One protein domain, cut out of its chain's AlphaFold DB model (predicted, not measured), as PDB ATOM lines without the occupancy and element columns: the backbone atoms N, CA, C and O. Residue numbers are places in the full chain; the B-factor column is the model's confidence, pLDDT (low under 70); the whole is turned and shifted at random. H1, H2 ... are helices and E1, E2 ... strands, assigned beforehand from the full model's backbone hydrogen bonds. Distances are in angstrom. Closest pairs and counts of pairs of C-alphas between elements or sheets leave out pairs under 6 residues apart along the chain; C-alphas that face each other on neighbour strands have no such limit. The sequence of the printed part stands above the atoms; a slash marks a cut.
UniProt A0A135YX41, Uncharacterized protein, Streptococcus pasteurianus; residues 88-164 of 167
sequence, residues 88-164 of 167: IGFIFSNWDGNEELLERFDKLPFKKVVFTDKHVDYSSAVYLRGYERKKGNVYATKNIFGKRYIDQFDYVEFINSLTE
ATOM      1  N   ILE A  88     107.223 192.007 277.982       94.06
ATOM      2  CA  ILE A  88     106.546 192.151 279.276       94.06
ATOM      3  C   ILE A  88     106.829 193.540 279.847       94.06
ATOM      4  O   ILE A  88     107.976 193.936 280.022       94.06
ATOM      5  N   GLY A  89     105.761 194.266 280.175       95.69
ATOM      6  CA  GLY A  89     105.844 195.509 280.932       95.69
ATOM      7  C   GLY A  89     105.685 195.240 282.424       95.69
ATOM      8  O   GLY A  89     104.663 194.693 282.846       95.69
ATOM      9  N   PHE A  90     106.672 195.636 283.223       97.25
ATOM     10  CA  PHE A  90     106.637 195.494 284.679       97.25
ATOM     11  C   PHE A  90     106.205 196.809 285.329       97.25
ATOM     12  O   PHE A  90     106.837 197.840 285.120       97.25
ATOM     13  N   ILE A  91     105.130 196.780 286.115       96.88
ATOM     14  CA  ILE A  91     104.567 197.973 286.761       96.88
ATOM     15  C   ILE A  91     104.577 197.767 288.272       96.88
ATOM     16  O   ILE A  91     103.944 196.841 288.776       96.88
ATOM     17  N   PHE A  92     105.280 198.641 288.986       96.06
ATOM     18  CA  PHE A  92     105.456 198.581 290.433       96.06
ATOM     19  C   PHE A  92     104.799 199.794 291.105       96.06
ATOM     20  O   PHE A  92     104.969 200.921 290.657       96.06
ATOM     21  N   SER A  93     104.036 199.604 292.183       89.81
ATOM     22  CA  SER A  93     103.365 200.711 292.889       89.81
ATOM     23  C   SER A  93     104.069 201.186 294.166       89.81
ATOM     24  O   SER A  93     103.574 202.123 294.784       89.81
ATOM     25  N   ASN A  94     105.179 200.542 294.571       90.19
ATOM     26  CA  ASN A  94     105.975 200.814 295.783       90.19
ATOM     27  C   ASN A  94     105.168 201.335 296.991       90.19
ATOM     28  O   ASN A  94     105.467 202.379 297.579       90.19
ATOM     29  N   TRP A  95     104.082 200.635 297.325       87.88
ATOM     30  CA  TRP A  95     103.078 201.123 298.273       87.88
ATOM     31  C   TRP A  95     103.511 201.057 299.738       87.88
ATOM     32  O   TRP A  95     102.807 201.604 300.585       87.88
ATOM     33  N   ASP A  96     104.643 200.428 300.056       90.38
ATOM     34  CA  ASP A  96     105.290 200.483 301.375       90.38
ATOM     35  C   ASP A  96     106.307 201.637 301.471       90.38
ATOM     36  O   ASP A  96     106.609 202.119 302.563       90.38
ATOM     37  N   GLY A  97     106.750 202.171 300.326       89.06
ATOM     38  CA  GLY A  97     107.656 203.309 300.240       89.06
ATOM     39  C   GLY A  97     109.117 202.964 300.460       89.06
ATOM     40  O   GLY A  97     109.886 203.863 300.803       89.06
ATOM     41  N   ASN A  98     109.496 201.697 300.300       93.31
ATOM     42  CA  ASN A  98     110.872 201.274 300.495       93.31
ATOM     43  C   ASN A  98     111.760 201.828 299.364       93.31
ATOM     44  O   ASN A  98     111.528 201.563 298.184       93.31
ATOM     45  N   GLU A  99     112.762 202.632 299.721       93.88
ATOM     46  CA  GLU A  99     113.666 203.269 298.756       93.88
ATOM     47  C   GLU A  99     114.708 202.302 298.186       93.88
ATOM     48  O   GLU A  99     115.061 202.421 297.016       93.88
ATOM     49  N   GLU A 100     115.136 201.303 298.961       96.94
ATOM     50  CA  GLU A 100     116.051 200.256 298.489       96.94
ATOM     51  C   GLU A 100     115.409 199.457 297.347       96.94
ATOM     52  O   GLU A 100     116.049 199.138 296.344       96.94
ATOM     53  N   LEU A 101     114.102 199.189 297.458       97.81
ATOM     54  CA  LEU A 101     113.345 198.518 296.405       97.81
ATOM     55  C   LEU A 101     113.257 199.355 295.125       97.81
ATOM     56  O   LEU A 101     113.242 198.774 294.043       97.81
ATOM     57  N   LEU A 102     113.230 200.691 295.217       97.06
ATOM     58  CA  LEU A 102     113.268 201.556 294.032       97.06
ATOM     59  C   LEU A 102     114.598 201.421 293.297       97.06
ATOM     60  O   LEU A 102     114.601 201.236 292.084       97.06
ATOM     61  N   GLU A 103     115.710 201.467 294.032       97.62
ATOM     62  CA  GLU A 103     117.047 201.337 293.453       97.62
ATOM     63  C   GLU A 103     117.233 199.972 292.777       97.62
ATOM     64  O   GLU A 103     117.695 199.878 291.637       97.62
ATOM     65  N   ARG A 104     116.842 198.899 293.470       98.44
ATOM     66  CA  ARG A 104     116.902 197.530 292.946       98.44
ATOM     67  C   ARG A 104     116.025 197.364 291.714       98.44
ATOM     68  O   ARG A 104     116.477 196.815 290.711       98.44
ATOM     69  N   PHE A 105     114.800 197.889 291.761       98.50
ATOM     70  CA  PHE A 105     113.888 197.832 290.631       98.50
ATOM     71  C   PHE A 105     114.421 198.616 289.430       98.50
ATOM     72  O   PHE A 105     114.339 198.106 288.320       98.50
ATOM     73  N   ASP A 106     115.019 199.798 289.617       98.19
ATOM     74  CA  ASP A 106     115.550 200.628 288.522       98.19
ATOM     75  C   ASP A 106     116.695 199.945 287.747       98.19
ATOM     76  O   ASP A 106     116.773 200.070 286.521       98.19
ATOM     77  N   LYS A 107     117.504 199.122 288.428       98.06
ATOM     78  CA  LYS A 107     118.624 198.360 287.837       98.06
ATOM     79  C   LYS A 107     118.195 197.201 286.927       98.06
ATOM     80  O   LYS A 107     119.027 196.671 286.191       98.06
ATOM     81  N   LEU A 108     116.926 196.786 286.951       98.12
ATOM     82  CA  LEU A 108     116.457 195.628 286.181       98.12
ATOM     83  C   LEU A 108     116.526 195.869 284.656       98.12
ATOM     84  O   LEU A 108     116.054 196.903 284.174       98.12
ATOM     85  N   PRO A 109     117.037 194.921 283.852       95.75
ATOM     86  CA  PRO A 109     117.340 195.142 282.434       95.75
ATOM     87  C   PRO A 109     116.131 194.926 281.499       95.75
ATOM     88  O   PRO A 109     116.270 194.384 280.405       95.75
ATOM     89  N   PHE A 110     114.926 195.321 281.912       94.81
ATOM     90  CA  PHE A 110     113.702 195.175 281.115       94.81
ATOM     91  C   PHE A 110     112.776 196.389 281.229       94.81
ATOM     92  O   PHE A 110     112.975 197.279 282.060       94.81
ATOM     93  N   LYS A 111     111.764 196.441 280.355       96.50
ATOM     94  CA  LYS A 111     110.794 197.538 280.275       96.50
ATOM     95  C   LYS A 111     109.938 197.570 281.538       96.50
ATOM     96  O   LYS A 111     109.196 196.634 281.841       96.50
ATOM     97  N   LYS A 112     110.065 198.655 282.293       97.50
ATOM     98  CA  LYS A 112     109.529 198.754 283.645       97.50
ATOM     99  C   LYS A 112     109.183 200.187 284.019       97.50
ATOM    100  O   LYS A 112     109.812 201.119 283.527       97.50
ATOM    101  N   VAL A 113     108.210 200.335 284.907       97.88
ATOM    102  CA  VAL A 113     107.816 201.612 285.501       97.88
ATOM    103  C   VAL A 113     107.455 201.410 286.968       97.88
ATOM    104  O   VAL A 113     106.830 200.412 287.332       97.88
ATOM    105  N   VAL A 114     107.847 202.355 287.814       96.94
ATOM    106  CA  VAL A 114     107.436 202.426 289.214       96.94
ATOM    107  C   VAL A 114     106.693 203.728 289.484       96.94
ATOM    108  O   VAL A 114     107.142 204.808 289.112       96.94
ATOM    109  N   PHE A 115     105.544 203.635 290.142       95.62
ATOM    110  CA  PHE A 115     104.773 204.794 290.573       95.62
ATOM    111  C   PHE A 115     105.206 205.250 291.961       95.62
ATOM    112  O   PHE A 115     105.294 204.444 292.887       95.62
ATOM    113  N   THR A 116     105.440 206.553 292.117       94.00
ATOM    114  CA  THR A 116     105.902 207.150 293.377       94.00
ATOM    115  C   THR A 116     105.006 208.307 293.821       94.00
ATOM    116  O   THR A 116     104.357 208.972 293.012       94.00
ATOM    117  N   ASP A 117     104.985 208.571 295.131       92.31
ATOM    118  CA  ASP A 117     104.304 209.718 295.751       92.31
ATOM    119  C   ASP A 117     105.222 210.940 295.942       92.31
ATOM    120  O   ASP A 117     104.817 211.957 296.505       92.31
ATOM    121  N   LYS A 118     106.458 210.861 295.439       92.25
ATOM    122  CA  LYS A 118     107.448 211.943 295.430       92.25
ATOM    123  C   LYS A 118     108.367 211.852 294.213       92.25
ATOM    124  O   LYS A 118     108.496 210.787 293.607       92.25
ATOM    125  N   HIS A 119     109.037 212.954 293.893       93.62
ATOM    126  CA  HIS A 119     110.124 212.950 292.917       93.62
ATOM    127  C   HIS A 119     111.314 212.128 293.430       93.62
ATOM    128  O   HIS A 119     111.732 212.288 294.578       93.62
ATOM    129  N   VAL A 120     111.839 211.261 292.566       94.81
ATOM    130  CA  VAL A 120     113.057 210.465 292.765       94.81
ATOM    131  C   VAL A 120     113.834 210.445 291.451       94.81
ATOM    132  O   VAL A 120     113.228 210.570 290.387       94.81
ATOM    133  N   ASP A 121     115.153 210.303 291.527       95.94
ATOM    134  CA  ASP A 121     116.043 210.334 290.362       95.94
ATOM    135  C   ASP A 121     116.293 208.918 289.821       95.94
ATOM    136  O   ASP A 121     117.400 208.391 289.867       95.94
ATOM    137  N   TYR A 122     115.214 208.261 289.385       97.00
ATOM    138  CA  TYR A 122     115.253 206.931 288.776       97.00
ATOM    139  C   TYR A 122     114.556 206.967 287.423       97.00
ATOM    140  O   TYR A 122     113.440 207.475 287.304       97.00
ATOM    141  N   SER A 123     115.195 206.386 286.409       95.25
ATOM    142  CA  SER A 123     114.697 206.389 285.027       95.25
ATOM    143  C   SER A 123     113.337 205.702 284.875       95.25
ATOM    144  O   SER A 123     112.524 206.082 284.036       95.25
ATOM    145  N   SER A 124     113.080 204.702 285.716       96.38
ATOM    146  CA  SER A 124     111.822 203.962 285.760       96.38
ATOM    147  C   SER A 124     110.722 204.656 286.569       96.38
ATOM    148  O   SER A 124     109.589 204.174 286.573       96.38
ATOM    149  N   ALA A 125     111.005 205.759 287.269       96.62
ATOM    150  CA  ALA A 125     110.054 206.366 288.192       96.62
ATOM    151  C   ALA A 125     109.103 207.365 287.524       96.62
ATOM    152  O   ALA A 125     109.501 208.276 286.802       96.62
ATOM    153  N   VAL A 126     107.819 207.243 287.863       96.19
ATOM    154  CA  VAL A 126     106.760 208.174 287.479       96.19
ATOM    155  C   VAL A 126     106.136 208.742 288.745       96.19
ATOM    156  O   VAL A 126     105.406 208.063 289.472       96.19
ATOM    157  N   TYR A 127     106.408 210.022 288.992       94.44
ATOM    158  CA  TYR A 127     105.805 210.746 290.102       94.44
ATOM    159  C   TYR A 127     104.326 211.041 289.823       94.44
ATOM    160  O   TYR A 127     103.977 211.809 288.922       94.44
ATOM    161  N   LEU A 128     103.442 210.461 290.636       93.00
ATOM    162  CA  LEU A 128     102.001 210.664 290.537       93.00
ATOM    163  C   LEU A 128     101.577 211.914 291.317       93.00
ATOM    164  O   LEU A 128     101.428 211.896 292.540       93.00
ATOM    165  N   ARG A 129     101.304 213.018 290.612       90.88
ATOM    166  CA  ARG A 129     100.953 214.291 291.262       90.88
ATOM    167  C   ARG A 129      99.663 214.179 292.078       90.88
ATOM    168  O   ARG A 129      98.610 213.765 291.578       90.88
ATOM    169  N   GLY A 130      99.744 214.604 293.337       88.56
ATOM    170  CA  GLY A 130      98.637 214.577 294.296       88.56
ATOM    171  C   GLY A 130      98.297 213.189 294.846       88.56
ATOM    172  O   GLY A 130      97.329 213.081 295.593       88.56
ATOM    173  N   TYR A 131      99.049 212.148 294.478       88.69
ATOM    174  CA  TYR A 131      99.000 210.870 295.175       88.69
ATOM    175  C   TYR A 131      99.845 210.958 296.446       88.69
ATOM    176  O   TYR A 131     100.957 211.476 296.422       88.69
ATOM    177  N   GLU A 132      99.320 210.426 297.543       86.38
ATOM    178  CA  GLU A 132     100.061 210.237 298.787       86.38
ATOM    179  C   GLU A 132      99.873 208.789 299.213       86.38
ATOM    180  O   GLU A 132      98.738 208.345 299.401       86.38
ATOM    181  N   ARG A 133     100.971 208.058 299.421       83.06
ATOM    182  CA  ARG A 133     100.931 206.634 299.783       83.06
ATOM    183  C   ARG A 133     100.071 206.354 301.017       83.06
ATOM    184  O   ARG A 133      99.310 205.392 301.055       83.06
ATOM    185  N   LYS A 134     100.114 207.259 301.998       80.62
ATOM    186  CA  LYS A 134      99.318 207.185 303.237       80.62
ATOM    187  C   LYS A 134      97.802 207.252 303.009       80.62
ATOM    188  O   LYS A 134      97.051 206.851 303.890       80.62
ATOM    189  N   LYS A 135      97.346 207.757 301.856       75.44
ATOM    190  CA  LYS A 135      95.921 207.866 301.499       75.44
ATOM    191  C   LYS A 135      95.379 206.611 300.807       75.44
ATOM    192  O   LYS A 135      94.203 206.579 300.458       75.44
ATOM    193  N   GLY A 136      96.210 205.581 300.634       73.00
ATOM    194  CA  GLY A 136      95.796 204.269 300.152       73.00
ATOM    195  C   GLY A 136      96.386 203.901 298.795       73.00
ATOM    196  O   GLY A 136      97.451 204.365 298.390       73.00
ATOM    197  N   ASN A 137      95.696 203.003 298.097       75.62
ATOM    198  CA  ASN A 137      96.197 202.375 296.881       75.62
ATOM    199  C   ASN A 137      96.176 203.344 295.681       75.62
ATOM    200  O   ASN A 137      95.185 204.038 295.458       75.62
ATOM    201  N   VAL A 138      97.235 203.343 294.863       78.25
ATOM    202  CA  VAL A 138      97.331 204.093 293.594       78.25
ATOM    203  C   VAL A 138      96.157 203.834 292.634       78.25
ATOM    204  O   VAL A 138      95.815 204.701 291.826       78.25
ATOM    205  N   TYR A 139      95.514 202.665 292.739       74.31
ATOM    206  CA  TYR A 139      94.351 202.275 291.934       74.31
ATOM    207  C   TYR A 139      93.025 202.892 292.410       74.31
ATOM    208  O   TYR A 139      92.009 202.718 291.736       74.31
ATOM    209  N   ALA A 140      93.009 203.607 293.540       70.12
ATOM    210  CA  ALA A 140      91.807 204.251 294.055       70.12
ATOM    211  C   ALA A 140      91.322 205.382 293.134       70.12
ATOM    212  O   ALA A 140      92.106 206.166 292.583       70.12
ATOM    213  N   THR A 141      90.002 205.483 292.992       69.06
ATOM    214  CA  THR A 141      89.350 206.522 292.198       69.06
ATOM    215  C   THR A 141      89.491 207.886 292.878       69.06
ATOM    216  O   THR A 141      89.058 208.078 294.011       69.06
ATOM    217  N   LYS A 142      90.085 208.856 292.178       67.88
ATOM    218  CA  LYS A 142      90.358 210.220 292.656       67.88
ATOM    219  C   LYS A 142      89.111 211.108 292.671       67.88
ATOM    220  O   LYS A 142      89.060 212.067 293.434       67.88
ATOM    221  N   ASN A 143      88.145 210.859 291.787       70.50
ATOM    222  CA  ASN A 143      86.963 211.707 291.633       70.50
ATOM    223  C   ASN A 143      85.747 210.950 291.075       70.50
ATOM    224  O   ASN A 143      85.847 209.813 290.624       70.50
ATOM    225  N   ILE A 144      84.595 211.624 291.052       73.69
ATOM    226  CA  ILE A 144      83.326 211.092 290.524       73.69
ATOM    227  C   ILE A 144      83.380 210.696 289.037       73.69
ATOM    228  O   ILE A 144      82.508 209.975 288.569       73.69
ATOM    229  N   PHE A 145      84.401 211.144 288.298       78.50
ATOM    230  CA  PHE A 145      84.603 210.823 286.882       78.50
ATOM    231  C   PHE A 145      85.398 209.529 286.664       78.50
ATOM    232  O   PHE A 145      85.737 209.209 285.530       78.50
ATOM    233  N   GLY A 146      85.739 208.793 287.726       77.44
ATOM    234  CA  GLY A 146      86.436 207.514 287.594       77.44
ATOM    235  C   GLY A 146      87.953 207.631 287.411       77.44
ATOM    236  O   GLY A 146      88.619 206.603 287.307       77.44
ATOM    237  N   LYS A 147      88.524 208.846 287.395       84.12
ATOM    238  CA  LYS A 147      89.964 209.039 287.156       84.12
ATOM    239  C   LYS A 147      90.775 208.540 288.347       84.12
ATOM    240  O   LYS A 147      90.485 208.910 289.480       84.12
ATOM    241  N   ARG A 148      91.821 207.759 288.105       88.38
ATOM    242  CA  ARG A 148      92.776 207.258 289.107       88.38
ATOM    243  C   ARG A 148      94.083 208.040 289.029       88.38
ATOM    244  O   ARG A 148      94.363 208.716 288.038       88.38
ATOM    245  N   TYR A 149      94.918 207.945 290.063       90.06
ATOM    246  CA  TYR A 149      96.232 208.601 290.048       90.06
ATOM    247  C   TYR A 149      97.132 208.058 288.942       90.06
ATOM    248  O   TYR A 149      97.826 208.834 288.291       90.06
ATOM    249  N   ILE A 150      97.055 206.750 288.710       91.62
ATOM    250  CA  ILE A 150      97.843 206.027 287.715       91.62
ATOM    251  C   ILE A 150      97.501 206.388 286.265       91.62
ATOM    252  O   ILE A 150      98.308 206.115 285.387       91.62
ATOM    253  N   ASP A 151      96.360 207.039 286.007       92.12
ATOM    254  CA  ASP A 151      95.959 207.487 284.662       92.12
ATOM    255  C   ASP A 151      96.798 208.697 284.177       92.12
ATOM    256  O   ASP A 151      96.516 209.282 283.135       92.12
ATOM    257  N   GLN A 152      97.797 209.128 284.958       92.75
ATOM    258  CA  GLN A 152      98.812 210.112 284.558       92.75
ATOM    259  C   GLN A 152      99.934 209.503 283.701       92.75
ATOM    260  O   GLN A 152     100.718 210.255 283.129       92.75
ATOM    261  N   PHE A 153     100.035 208.173 283.641       95.31
ATOM    262  CA  PHE A 153     101.042 207.459 282.861       95.31
ATOM    263  C   PHE A 153     100.517 207.097 281.468       95.31
ATOM    264  O   PHE A 153      99.368 206.672 281.333       95.31
ATOM    265  N   ASP A 154     101.361 207.231 280.443       95.94
ATOM    266  CA  ASP A 154     101.011 206.847 279.075       95.94
ATOM    267  C   ASP A 154     101.188 205.336 278.866       95.94
ATOM    268  O   ASP A 154     102.231 204.832 278.443       95.94
ATOM    269  N   TYR A 155     100.136 204.584 279.191       94.69
ATOM    270  CA  TYR A 155     100.113 203.139 278.967       94.69
ATOM    271  C   TYR A 155     100.146 202.768 277.487       94.69
ATOM    272  O   TYR A 155     100.602 201.674 277.167       94.69
ATOM    273  N   VAL A 156      99.632 203.626 276.600       94.81
ATOM    274  CA  VAL A 156      99.562 203.321 275.168       94.81
ATOM    275  C   VAL A 156     100.972 203.323 274.599       94.81
ATOM    276  O   VAL A 156     101.386 202.325 274.014       94.81
ATOM    277  N   GLU A 157     101.734 204.385 274.850       95.19
ATOM    278  CA  GLU A 157     103.141 204.468 274.461       95.19
ATOM    279  C   GLU A 157     103.967 203.350 275.111       95.19
ATOM    280  O   GLU A 157     104.699 202.636 274.422       95.19
ATOM    281  N   PHE A 158     103.793 203.116 276.419       95.19
ATOM    282  CA  PHE A 158     104.523 202.064 277.126       95.19
ATOM    283  C   PHE A 158     104.280 200.677 276.521       95.19
ATOM    284  O   PHE A 158     105.240 199.954 276.254       95.19
ATOM    285  N   ILE A 159     103.020 200.310 276.261       93.19
ATOM    286  CA  ILE A 159     102.658 199.017 275.663       93.19
ATOM    287  C   ILE A 159     103.157 198.920 274.217       93.19
ATOM    288  O   ILE A 159     103.702 197.882 273.842       93.19
ATOM    289  N   ASN A 160     103.025 199.984 273.419       93.19
ATOM    290  CA  ASN A 160     103.517 200.001 272.040       93.19
ATOM    291  C   ASN A 160     105.033 199.754 271.989       93.19
ATOM    292  O   ASN A 160     105.494 198.947 271.177       93.19
ATOM    293  N   SER A 161     105.787 200.311 272.944       91.62
ATOM    294  CA  SER A 161     107.238 200.104 273.064       91.62
ATOM    295  C   SER A 161     107.662 198.655 273.362       91.62
ATOM    296  O   SER A 161     108.837 198.323 273.215       91.62
ATOM    297  N   LEU A 162     106.735 197.778 273.778       90.12
ATOM    298  CA  LEU A 162     106.984 196.337 273.962       90.12
ATOM    299  C   LEU A 162     106.856 195.553 272.644       90.12
ATOM    300  O   LEU A 162     107.314 194.414 272.524       90.12
ATOM    301  N   THR A 163     106.174 196.125 271.652       81.75
ATOM    302  CA  THR A 163     105.854 195.447 270.385       81.75
ATOM    303  C   THR A 163     106.850 195.764 269.280       81.75
ATOM    304  O   THR A 163     107.130 194.886 268.460       81.75
ATOM    305  N   GLU A 164     107.438 196.961 269.310       70.00
ATOM    306  CA  GLU A 164     108.479 197.388 268.381       70.00
ATOM    307  C   GLU A 164     109.673 196.436 268.474       70.00
ATOM    308  O   GLU A 164     110.327 196.287 269.505       70.00
TER     309      GLU A 164
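This is residues 88 to 164 of the 167 residues of an uncharacterized protein of Streptococcus pasteurianus (UniProt A0A135YX41). A small parallel sheet of three short strands has the helix H1 over one face, running along the strands, while a long loop, residues 128 to 148, forms one end of the longest axis. The short helix H2 only grazes the sheet, and H3, the longest helix, lies away from it. The printed part has 77 residues, in the order E1, H1, E2, E3, H2, H3; the sheet runs E1, E2, E3, all parallel. The class is mixed, helices and strands, though under half of the residues are in named elements. The whole is compact, with a radius of gyration of the C-alphas of 12.8 A, and spans 37 by 29 by 17 A.

The inner strand of the sheet is E2, residues 112 to 116, between the edge strands E1, residues 90 to 92, and E3, residues 125 to 127. Its pairing is staggered: residues 112 to 114 pair with E1 and residues 114 to 116 with E3. E1 and E2 are parallel at 13 degrees, with N 113 and O 90 2.9 A apart and N 115 and O 92 2.8 A apart, within hydrogen-bond range. E2 and E3 are parallel at 33 degrees, with N 126 and O 114 2.8 A apart, within hydrogen-bond range. H1, residues 99 to 106, is on the sheet at a height over the sheet of 9.8 A. It lies over E2 and runs along the strands, at 13 degrees to E2 on the local plane; the closest C-alphas of the two are those of Leu 102 and Val 114, 7.6 A apart. E1, H1 and E2 form a strand-helix-strand unit, two parallel neighbour strands joined through a helix, with a right-handed crossover. H2, residues 149 to 152, only grazes the sheet; its closest C-alpha pair with E2 is Ile 150 and Phe 115, 7.6 A. H3, residues 155 to 163, is not on the sheet and is apart from H1 and H2. Every O i to N i+4 pair is within hydrogen-bond range in H1, 3 of 5 are in H3, and H2 is too short for such a pair.

E1 begins at C-alpha 90 (106.637, 195.494, 284.679) and is 6.6 A long. E2, 13.4 A, ends at C-alpha 116 (105.902, 207.150, 293.377), and E3 measures 6.4 A. H1 measures 10.7 A, H2 6.3 A, and H3, 12.9 A, ends at C-alpha 163 (105.854, 195.447, 270.385).

The two C-alphas farthest apart are those of Pro 109 and Ile 144, 38.4 A. The link from E3 to H2, 21 residues, is long. The printed part has no cut. Its mean pLDDT is 90.1, and residues 141 to 142 are under 70.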